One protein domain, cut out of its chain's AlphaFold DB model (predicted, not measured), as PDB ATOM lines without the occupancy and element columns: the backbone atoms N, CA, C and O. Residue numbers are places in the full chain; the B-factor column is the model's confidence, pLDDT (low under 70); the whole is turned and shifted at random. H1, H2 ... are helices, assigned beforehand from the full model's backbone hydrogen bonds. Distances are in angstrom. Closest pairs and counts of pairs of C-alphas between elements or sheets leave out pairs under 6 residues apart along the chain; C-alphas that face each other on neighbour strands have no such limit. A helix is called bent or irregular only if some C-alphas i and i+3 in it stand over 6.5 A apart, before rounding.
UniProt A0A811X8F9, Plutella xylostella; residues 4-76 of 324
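AT A GLANCE: This is residues 4 to 76 of the 324 residues of a protein of Plutella xylostella (UniProt A0A811X8F9). Two long helices, H2 and H3, cross each other near their middles at about a right angle, and the first helix, H1, sticks out beyond the start of H2 as a long arm. H1 and H2 follow each other end to end along the longest axis, while H3 runs crosswise and its last residues, 67 to 75, stick out on their own. The printed part has 73 residues with three named helices in the order H1, H2, H3 and no named strand; the class is all helix. The whole is extended, with a radius of gyration of the C-alphas of 20.7 A, and its outline is flat, spanning 65 by 37 by 17 A.

HOW THE PARTS SIT: Begin with the longest helix, H3, residues 52 to 75. Look at its residues 59 to 63, which alone touch H2, residues 25 to 43; on H2 it is residues 33 to 37 alone that touch H3. The closest C-alphas of the two helices are those of Phe 37 and Phe 59, 6.8 A apart, and the two centres are 11.0 A apart. Their lines stand at 80 degrees, about perpendicular. Farther out you find H1, residues 4 to 19, which touches no helix and is apart from both H2 and H3. In the backbone of H1, H2 and H3, every O i to N i+4 pair is within hydrogen-bond range.

IN THESE COORDINATES: Find C-alpha 52 at (166.342, 132.243, 121.227); from there H3 runs 34.6 A to C-alpha 75 at (140.579, 128.184, 98.535). H2 covers 27.2 A from the C-alpha of Tyr 25 to that of Lys 43. For H1, start at C-alpha 4 at (131.215, 178.209, 117.094) and go 22.7 A to the C-alpha of Ile 19. None of the three helices is bent or irregular.

THE WHOLE: The two C-alphas farthest apart are those of Trp 4 and Asn 45, 65.3 A. Residues 4 to 29, of which 4 to 19 belong to H1 and 25 to 29 to H2, stand free, and so do residues 67 to 76, of which 67 to 75 belong to H3. The body without them has 37 residues, spans 20 by 19 by 17 A and has a radius of gyration of 9.1 A. The printed part has no cut; the link from H1 to H2 is tight, with 5 residues, and that from H2 to H3 is short, with 8. Look at residues 18 to 27 for the low confidence of this model: these 10 are under 70, against a mean pLDDT of 86.0 for the printed part.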
ATOM      1  N   TRP A   4     131.194 179.481 117.832       79.31
ATOM      2  CA  TRP A   4     131.215 178.209 117.094       79.31
ATOM      3  C   TRP A   4     132.636 177.760 116.711       79.31
ATOM      4  O   TRP A   4     132.904 176.565 116.664       79.31
ATOM      5  N   TRP A   5     133.567 178.705 116.541       80.69
ATOM      6  CA  TRP A   5     134.970 178.411 116.225       80.69
ATOM      7  C   TRP A   5     135.670 177.602 117.326       80.69
ATOM      8  O   TRP A   5     136.442 176.697 117.032       80.69
ATOM      9  N   ASN A   6     135.330 177.849 118.595       84.06
ATOM     10  CA  ASN A   6     135.890 177.100 119.724       84.06
ATOM     11  C   ASN A   6     135.464 175.626 119.706       84.06
ATOM     12  O   ASN A   6     136.253 174.762 120.070       84.06
ATOM     13  N   TRP A   7     134.249 175.331 119.239       84.56
ATOM     14  CA  TRP A   7     133.777 173.956 119.075       84.56
ATOM     15  C   TRP A   7     134.447 173.263 117.893       84.56
ATOM     16  O   TRP A   7     134.837 172.109 118.012       84.56
ATOM     17  N   VAL A   8     134.654 173.977 116.784       86.69
ATOM     18  CA  VAL A   8     135.385 173.447 115.622       86.69
ATOM     19  C   VAL A   8     136.839 173.141 115.980       86.69
ATOM     20  O   VAL A   8     137.333 172.066 115.653       86.69
ATOM     21  N   LEU A   9     137.508 174.037 116.712       86.94
ATOM     22  CA  LEU A   9     138.868 173.811 117.200       86.94
ATOM     23  C   LEU A   9     138.934 172.665 118.214       86.94
ATOM     24  O   LEU A   9     139.843 171.846 118.128       86.94
ATOM     25  N   ALA A  10     137.971 172.570 119.137       87.31
ATOM     26  CA  ALA A  10     137.914 171.483 120.114       87.31
ATOM     27  C   ALA A  10     137.690 170.119 119.444       87.31
ATOM     28  O   ALA A  10     138.387 169.159 119.762       87.31
ATOM     29  N   ILE A  11     136.772 170.035 118.475       87.06
ATOM     30  CA  ILE A  11     136.524 168.808 117.705       87.06
ATOM     31  C   ILE A  11     137.749 168.460 116.853       87.06
ATOM     32  O   ILE A  11     138.162 167.305 116.832       87.06
ATOM     33  N   GLY A  12     138.382 169.448 116.212       88.12
ATOM     34  CA  GLY A  12     139.622 169.251 115.458       88.12
ATOM     35  C   GLY A  12     140.765 168.705 116.321       88.12
ATOM     36  O   GLY A  12     141.455 167.781 115.900       88.12
ATOM     37  N   LEU A  13     140.918 169.213 117.549       86.75
ATOM     38  CA  LEU A  13     141.894 168.723 118.531       86.75
ATOM     39  C   LEU A  13     141.592 167.292 118.988       86.75
ATOM     40  O   LEU A  13     142.506 166.478 119.051       86.75
ATOM     41  N   VAL A  14     140.327 166.958 119.257       83.44
ATOM     42  CA  VAL A  14     139.922 165.589 119.626       83.44
ATOM     43  C   VAL A  14     140.152 164.616 118.468       83.44
ATOM     44  O   VAL A  14     140.689 163.532 118.681       83.44
ATOM     45  N   CYS A  15     139.829 165.003 117.233       80.44
ATOM     46  CA  CYS A  15     140.106 164.187 116.050       80.44
ATOM     47  C   CYS A  15     141.615 163.998 115.825       80.44
ATOM     48  O   CYS A  15     142.046 162.884 115.550       80.44
ATOM     49  N   LEU A  16     142.432 165.042 116.001       79.25
ATOM     50  CA  LEU A  16     143.895 164.938 115.930       79.25
ATOM     51  C   LEU A  16     144.468 164.024 117.021       79.25
ATOM     52  O   LEU A  16     145.372 163.242 116.741       79.25
ATOM     53  N   LEU A  17     143.910 164.066 118.235       75.31
ATOM     54  CA  LEU A  17     144.283 163.160 119.323       75.31
ATOM     55  C   LEU A  17     143.888 161.704 119.031       75.31
ATOM     56  O   LEU A  17     144.634 160.803 119.395       75.31
ATOM     57  N   LEU A  18     142.774 161.460 118.334       67.44
ATOM     58  CA  LEU A  18     142.358 160.113 117.918       67.44
ATOM     59  C   LEU A  18     143.196 159.553 116.755       67.44
ATOM     60  O   LEU A  18     143.416 158.346 116.701       67.44
ATOM     61  N   ILE A  19     143.703 160.405 115.857       66.19
ATOM     62  CA  ILE A  19     144.603 160.005 114.756       66.19
ATOM     63  C   ILE A  19     146.032 159.741 115.273       66.19
ATOM     64  O   ILE A  19     146.766 158.943 114.693       66.19
ATOM     65  N   ALA A  20     146.426 160.381 116.381       60.19
ATOM     66  CA  ALA A  20     147.753 160.258 116.990       60.19
ATOM     67  C   ALA A  20     147.910 159.075 117.967       60.19
ATOM     68  O   ALA A  20     149.014 158.853 118.463       60.19
ATOM     69  N   ILE A  21     146.852 158.302 118.244       63.03
ATOM     70  CA  ILE A  21     146.987 157.023 118.951       63.03
ATOM     71  C   ILE A  21     147.375 155.980 117.898       63.03
ATOM     72  O   ILE A  21     146.523 155.610 117.087       63.03
ATOM     73  N   PRO A  22     148.623 155.470 117.872       59.84
ATOM     74  CA  PRO A  22     148.937 154.323 117.038       59.84
ATOM     75  C   PRO A  22     148.060 153.174 117.529       59.84
ATOM     76  O   PRO A  22     148.251 152.655 118.628       59.84
ATOM     77  N   ILE A  23     147.043 152.820 116.745       57.34
ATOM     78  CA  ILE A  23     146.151 151.709 117.055       57.34
ATOM     79  C   ILE A  23     147.053 150.478 117.199       57.34
ATOM     80  O   ILE A  23     147.661 150.024 116.232       57.34
ATOM     81  N   SER A  24     147.162 149.950 118.420       55.97
ATOM     82  CA  SER A  24     148.039 148.846 118.850       55.97
ATOM     83  C   SER A  24     147.674 147.478 118.243       55.97
ATOM     84  O   SER A  24     148.027 146.419 118.769       55.97
ATOM     85  N   TYR A  25     146.976 147.490 117.110       57.12
ATOM     86  CA  TYR A  25     146.445 146.337 116.398       57.12
ATOM     87  C   TYR A  25     147.534 145.323 116.025       57.12
ATOM     88  O   TYR A  25     147.356 144.115 116.184       57.12
ATOM     89  N   THR A  26     148.705 145.805 115.600       60.84
ATOM     90  CA  THR A  26     149.845 144.950 115.241       60.84
ATOM     91  C   THR A  26     150.470 144.259 116.457       60.84
ATOM     92  O   THR A  26     150.850 143.091 116.368       60.84
ATOM     93  N   GLY A  27     150.516 144.935 117.611       64.25
ATOM     94  CA  GLY A  27     151.026 144.377 118.868       64.25
ATOM     95  C   GLY A  27     150.149 143.247 119.412       64.25
ATOM     96  O   GLY A  27     150.665 142.210 119.827       64.25
ATOM     97  N   ASN A  28     148.825 143.401 119.324       76.69
ATOM     98  CA  ASN A  28     147.866 142.387 119.772       76.69
ATOM     99  C   ASN A  28     147.911 141.115 118.896       76.69
ATOM    100  O   ASN A  28     147.959 139.994 119.408       76.69
ATOM    101  N   LYS A  29     148.017 141.272 117.565       83.44
ATOM    102  CA  LYS A  29     148.157 140.128 116.646       83.44
ATOM    103  C   LYS A  29     149.431 139.323 116.919       83.44
ATOM    104  O   LYS A  29     149.375 138.097 116.962       83.44
ATOM    105  N   LYS A  30     150.570 139.991 117.142       85.50
ATOM    106  CA  LYS A  30     151.838 139.303 117.440       85.50
ATOM    107  C   LYS A  30     151.771 138.526 118.759       85.50
ATOM    108  O   LYS A  30     152.198 137.377 118.790       85.50
ATOM    109  N   ALA A  31     151.197 139.117 119.810       88.31
ATOM    110  CA  ALA A  31     151.014 138.442 121.097       88.31
ATOM    111  C   ALA A  31     150.118 137.196 120.974       88.31
ATOM    112  O   ALA A  31     150.446 136.140 121.507       88.31
ATOM    113  N   THR A  32     149.034 137.296 120.199       92.12
ATOM    114  CA  THR A  32     148.132 136.165 119.930       92.12
ATOM    115  C   THR A  32     148.845 135.029 119.190       92.12
ATOM    116  O   THR A  32     148.750 133.874 119.592       92.12
ATOM    117  N   LEU A  33     149.613 135.349 118.143       93.25
ATOM    118  CA  LEU A  33     150.385 134.353 117.390       93.25
ATOM    119  C   LEU A  33     151.451 133.673 118.247       93.25
ATOM    120  O   LEU A  33     151.713 132.485 118.073       93.25
ATOM    121  N   GLN A  34     152.052 134.410 119.177       93.44
ATOM    122  CA  GLN A  34     153.057 133.859 120.072       93.44
ATOM    123  C   GLN A  34     152.450 132.864 121.069       93.44
ATOM    124  O   GLN A  34     153.007 131.786 121.244       93.44
ATOM    125  N   LEU A  35     151.260 133.152 121.613       93.94
ATOM    126  CA  LEU A  35     150.502 132.184 122.420       93.94
ATOM    127  C   LEU A  35     150.163 130.918 121.619       93.94
ATOM    128  O   LEU A  35     150.397 129.809 122.091       93.94
ATOM    129  N   MET A  36     149.698 131.070 120.373       94.88
ATOM    130  CA  MET A  36     149.440 129.925 119.490       94.88
ATOM    131  C   MET A  36     150.703 129.099 119.216       94.88
ATOM    132  O   MET A  36     150.633 127.875 119.091       94.88
ATOM    133  N   PHE A  37     151.862 129.750 119.108       95.75
ATOM    134  CA  PHE A  37     153.130 129.060 118.905       95.75
ATOM    135  C   PHE A  37     153.614 128.344 120.170       95.75
ATOM    136  O   PHE A  37     154.156 127.242 120.087       95.75
ATOM    137  N   ASP A  38     153.372 128.909 121.350       93.88
ATOM    138  CA  ASP A  38     153.671 128.238 122.613       93.88
ATOM    139  C   ASP A  38     152.798 126.986 122.810       93.88
ATOM    140  O   ASP A  38     153.322 125.939 123.212       93.88
ATOM    141  N   ASP A  39     151.514 127.055 122.434       94.75
ATOM    142  CA  ASP A  39     150.606 125.902 122.380       94.75
ATOM    143  C   ASP A  39     151.077 124.859 121.358       94.75
ATOM    144  O   ASP A  39     151.063 123.657 121.630       94.75
ATOM    145  N   TYR A  40     151.542 125.301 120.186       94.94
ATOM    146  CA  TYR A  40     152.127 124.436 119.161       94.94
ATOM    147  C   TYR A  40     153.360 123.682 119.678       94.94
ATOM    148  O   TYR A  40     153.457 122.461 119.515       94.94
ATOM    149  N   ILE A  41     154.284 124.390 120.335       94.81
ATOM    150  CA  ILE A  41     155.494 123.811 120.929       94.81
ATOM    151  C   ILE A  41     155.125 122.734 121.948       94.81
ATOM    152  O   ILE A  41     155.715 121.652 121.926       94.81
ATOM    153  N   ALA A  42     154.143 123.015 122.809       93.56
ATOM    154  CA  ALA A  42     153.655 122.060 123.796       93.56
ATOM    155  C   ALA A  42     152.987 120.848 123.128       93.56
ATOM    156  O   ALA A  42     153.318 119.708 123.445       93.56
ATOM    157  N   LYS A  43     152.104 121.076 122.148       92.56
ATOM    158  CA  LYS A  43     151.375 120.020 121.427       92.56
ATOM    159  C   LYS A  43     152.305 119.029 120.725       92.56
ATOM    160  O   LYS A  43     151.996 117.840 120.674       92.56
ATOM    161  N   PHE A  44     153.416 119.503 120.163       90.88
ATOM    162  CA  PHE A  44     154.341 118.681 119.374       90.88
ATOM    163  C   PHE A  44     155.679 118.394 120.067       90.88
ATOM    164  O   PHE A  44     156.595 117.897 119.409       90.88
ATOM    165  N   ASN A  45     155.786 118.665 121.375       93.88
ATOM    166  CA  ASN A  45     156.983 118.433 122.192       93.88
ATOM    167  C   ASN A  45     158.267 118.995 121.553       93.88
ATOM    168  O   ASN A  45     159.273 118.298 121.417       93.88
ATOM    169  N   LYS A  46     158.219 120.254 121.106       93.00
ATOM    170  CA  LYS A  46     159.364 120.932 120.481       93.00
ATOM    171  C   LYS A  46     160.359 121.421 121.544       93.00
ATOM    172  O   LYS A  46     159.958 121.831 122.630       93.00
ATOM    173  N   THR A  47     161.655 121.400 121.229       92.12
ATOM    174  CA  THR A  47     162.740 121.573 122.220       92.12
ATOM    175  C   THR A  47     163.496 122.899 122.132       92.12
ATOM    176  O   THR A  47     164.319 123.181 122.992       92.12
ATOM    177  N   TYR A  48     163.208 123.750 121.150       91.12
ATOM    178  CA  TYR A  48     163.973 124.976 120.886       91.12
ATOM    179  C   TYR A  48     163.590 126.185 121.765       91.12
ATOM    180  O   TYR A  48     163.996 127.303 121.481       91.12
ATOM    181  N   LYS A  49     162.831 126.011 122.862       85.62
ATOM    182  CA  LYS A  49     162.503 127.121 123.792       85.62
ATOM    183  C   LYS A  49     163.734 127.723 124.477       85.62
ATOM    184  O   LYS A  49     163.704 128.888 124.857       85.62
ATOM    185  N   SER A  50     164.788 126.931 124.658       89.12
ATOM    186  CA  SER A  50     166.039 127.366 125.286       89.12
ATOM    187  C   SER A  50     167.010 128.047 124.320       89.12
ATOM    188  O   SER A  50     168.004 128.600 124.782       89.12
ATOM    189  N   ASP A  51     166.745 128.008 123.012       94.69
ATOM    190  CA  ASP A  51     167.557 128.656 121.983       94.69
ATOM    191  C   ASP A  51     166.763 129.827 121.373       94.69
ATOM    192  O   ASP A  51     165.856 129.606 120.567       94.69
ATOM    193  N   PRO A  52     167.070 131.086 121.741       94.12
ATOM    194  CA  PRO A  52     166.342 132.243 121.227       94.12
ATOM    195  C   PRO A  52     166.431 132.410 119.706       94.12
ATOM    196  O   PRO A  52     165.484 132.910 119.094       94.12
ATOM    197  N   ALA A  53     167.549 132.012 119.090       95.50
ATOM    198  CA  ALA A  53     167.749 132.152 117.653       95.50
ATOM    199  C   ALA A  53     166.930 131.105 116.890       95.50
ATOM    200  O   ALA A  53     166.219 131.446 115.936       95.50
ATOM    201  N   GLU A  54     166.959 129.847 117.343       94.62
ATOM    202  CA  GLU A  54     166.124 128.798 116.761       94.62
ATOM    203  C   GLU A  54     164.635 129.076 117.010       94.62
ATOM    204  O   GLU A  54     163.852 129.040 116.061       94.62
ATOM    205  N   TYR A  55     164.230 129.454 118.230       95.06
ATOM    206  CA  TYR A  55     162.841 129.820 118.534       95.06
ATOM    207  C   TYR A  55     162.322 130.900 117.584       95.06
ATOM    208  O   TYR A  55     161.242 130.755 117.012       95.06
ATOM    209  N   GLN A  56     163.093 131.974 117.388       94.69
ATOM    210  CA  GLN A  56     162.686 133.082 116.530       94.69
ATOM    211  C   GLN A  56     162.557 132.654 115.061       94.69
ATOM    212  O   GLN A  56     161.632 133.097 114.378       94.69
ATOM    213  N   THR A  57     163.441 131.773 114.591       95.69
ATOM    214  CA  THR A  57     163.403 131.211 113.232       95.69
ATOM    215  C   THR A  57     162.172 130.320 113.043       95.69
ATOM    216  O   THR A  57     161.374 130.522 112.127       95.69
ATOM    217  N   ARG A  58     161.943 129.388 113.974       96.44
ATOM    218  CA  ARG A  58     160.787 128.479 113.977       96.44
ATOM    219  C   ARG A  58     159.467 129.240 114.084       96.44
ATOM    220  O   ARG A  58     158.508 128.889 113.403       96.44
ATOM    221  N   PHE A  59     159.427 130.320 114.866       95.81
ATOM    222  CA  PHE A  59     158.257 131.192 114.971       95.81
ATOM    223  C   PHE A  59     157.941 131.902 113.646       95.81
ATOM    224  O   PHE A  59     156.777 131.989 113.258       95.81
ATOM    225  N   GLN A  60     158.959 132.365 112.913       95.19
ATOM    226  CA  GLN A  60     158.763 132.961 111.585       95.19
ATOM    227  C   GLN A  60     158.200 131.947 110.583       95.19
ATOM    228  O   GLN A  60     157.259 132.267 109.855       95.19
ATOM    229  N   HIS A  61     158.731 130.722 110.564       95.56
ATOM    230  CA  HIS A  61     158.208 129.651 109.711       95.56
ATOM    231  C   HIS A  61     156.781 129.262 110.097       95.56
ATOM    232  O   HIS A  61     155.920 129.162 109.226       95.56
ATOM    233  N   PHE A  62     156.500 129.153 111.396       95.69
ATOM    234  CA  PHE A  62     155.157 128.921 111.919       95.69
ATOM    235  C   PHE A  62     154.151 129.967 111.441       95.69
ATOM    236  O   PHE A  62     153.087 129.607 110.942       95.69
ATOM    237  N   MET A  63     154.490 131.254 111.535       94.69
ATOM    238  CA  MET A  63     153.620 132.329 111.058       94.69
ATOM    239  C   MET A  63     153.351 132.235 109.552       94.69
ATOM    240  O   MET A  63     152.202 132.355 109.132       94.69
ATOM    241  N   ALA A  64     154.394 132.004 108.750       93.62
ATOM    242  CA  ALA A  64     154.261 131.876 107.300       93.62
ATOM    243  C   ALA A  64     153.383 130.675 106.908       93.62
ATOM    244  O   ALA A  64     152.537 130.775 106.022       93.62
ATOM    245  N   ASN A  65     153.544 129.551 107.605       93.06
ATOM    246  CA  ASN A  65     152.772 128.340 107.355       93.06
ATOM    247  C   ASN A  65     151.325 128.451 107.841       93.06
ATOM    248  O   ASN A  65     150.427 127.913 107.201       93.06
ATOM    249  N   LEU A  66     151.070 129.171 108.936       93.44
ATOM    250  CA  LEU A  66     149.710 129.455 109.388       93.44
ATOM    251  C   LEU A  66     148.944 130.282 108.345       93.44
ATOM    252  O   LEU A  66     147.800 129.962 108.035       93.44
ATOM    253  N   GLU A  67     149.592 131.288 107.752       92.50
ATOM    254  CA  GLU A  67     149.006 132.066 106.656       92.50
ATOM    255  C   GLU A  67     148.715 131.187 105.425       92.50
ATOM    256  O   GLU A  67     147.669 131.328 104.789       92.50
ATOM    257  N   GLU A  68     149.604 130.246 105.096       90.44
ATOM    258  CA  GLU A  68     149.377 129.294 104.001       90.44
ATOM    259  C   GLU A  68     148.190 128.361 104.291       90.44
ATOM    260  O   GLU A  68     147.340 128.154 103.427       90.44
ATOM    261  N   ILE A  69     148.077 127.847 105.519       87.62
ATOM    262  CA  ILE A  69     146.940 127.028 105.962       87.62
ATOM    263  C   ILE A  69     145.620 127.788 105.799       87.62
ATOM    264  O   ILE A  69     144.638 127.229 105.303       87.62
ATOM    265  N   GLU A  70     145.578 129.062 106.195       90.88
ATOM    266  CA  GLU A  70     144.397 129.915 106.030       90.88
ATOM    267  C   GLU A  70     144.036 130.092 104.549       90.88
ATOM    268  O   GLU A  70     142.870 129.930 104.180       90.88
ATOM    269  N   LYS A  71     145.029 130.337 103.683       90.75
ATOM    270  CA  LYS A  71     144.829 130.439 102.228       90.75
ATOM    271  C   LYS A  71     144.292 129.142 101.631       90.75
ATOM    272  O   LYS A  71     143.335 129.183 100.861       90.75
ATOM    273  N   LEU A  72     144.869 127.998 101.997       84.62
ATOM    274  CA  LEU A  72     144.441 126.688 101.506       84.62
ATOM    275  C   LEU A  72     143.007 126.364 101.943       84.62
ATOM    276  O   LEU A  72     142.204 125.911 101.129       84.62
ATOM    277  N   ASN A  73     142.657 126.646 103.200       86.25
ATOM    278  CA  ASN A  73     141.297 126.462 103.706       86.25
ATOM    279  C   ASN A  73     140.291 127.411 103.033       86.25
ATOM    280  O   ASN A  73     139.170 126.995 102.744       86.25
ATOM    281  N   ALA A  74     140.681 128.659 102.747       89.06
ATOM    282  CA  ALA A  74     139.838 129.620 102.035       89.06
ATOM    283  C   ALA A  74     139.628 129.243 100.556       89.06
ATOM    284  O   ALA A  74     138.556 129.483 100.003       89.06
ATOM    285  N   ALA A  75     140.635 128.637  99.923       86.00
ATOM    286  CA  ALA A  75     140.579 128.184  98.535       86.00
ATOM    287  C   ALA A  75     139.882 126.824  98.357       86.00
ATOM    288  O   ALA A  75     139.568 126.442  97.228       86.00
ATOM    289  N   ALA A  76     139.650 126.074  99.438       79.12
ATOM    290  CA  ALA A  76     139.076 124.740  99.368       79.12
ATOM    291  C   ALA A  76     137.598 124.782  98.925       79.12
ATOM    292  O   ALA A  76     136.739 125.373  99.579       79.12
TER     293      ALA A  76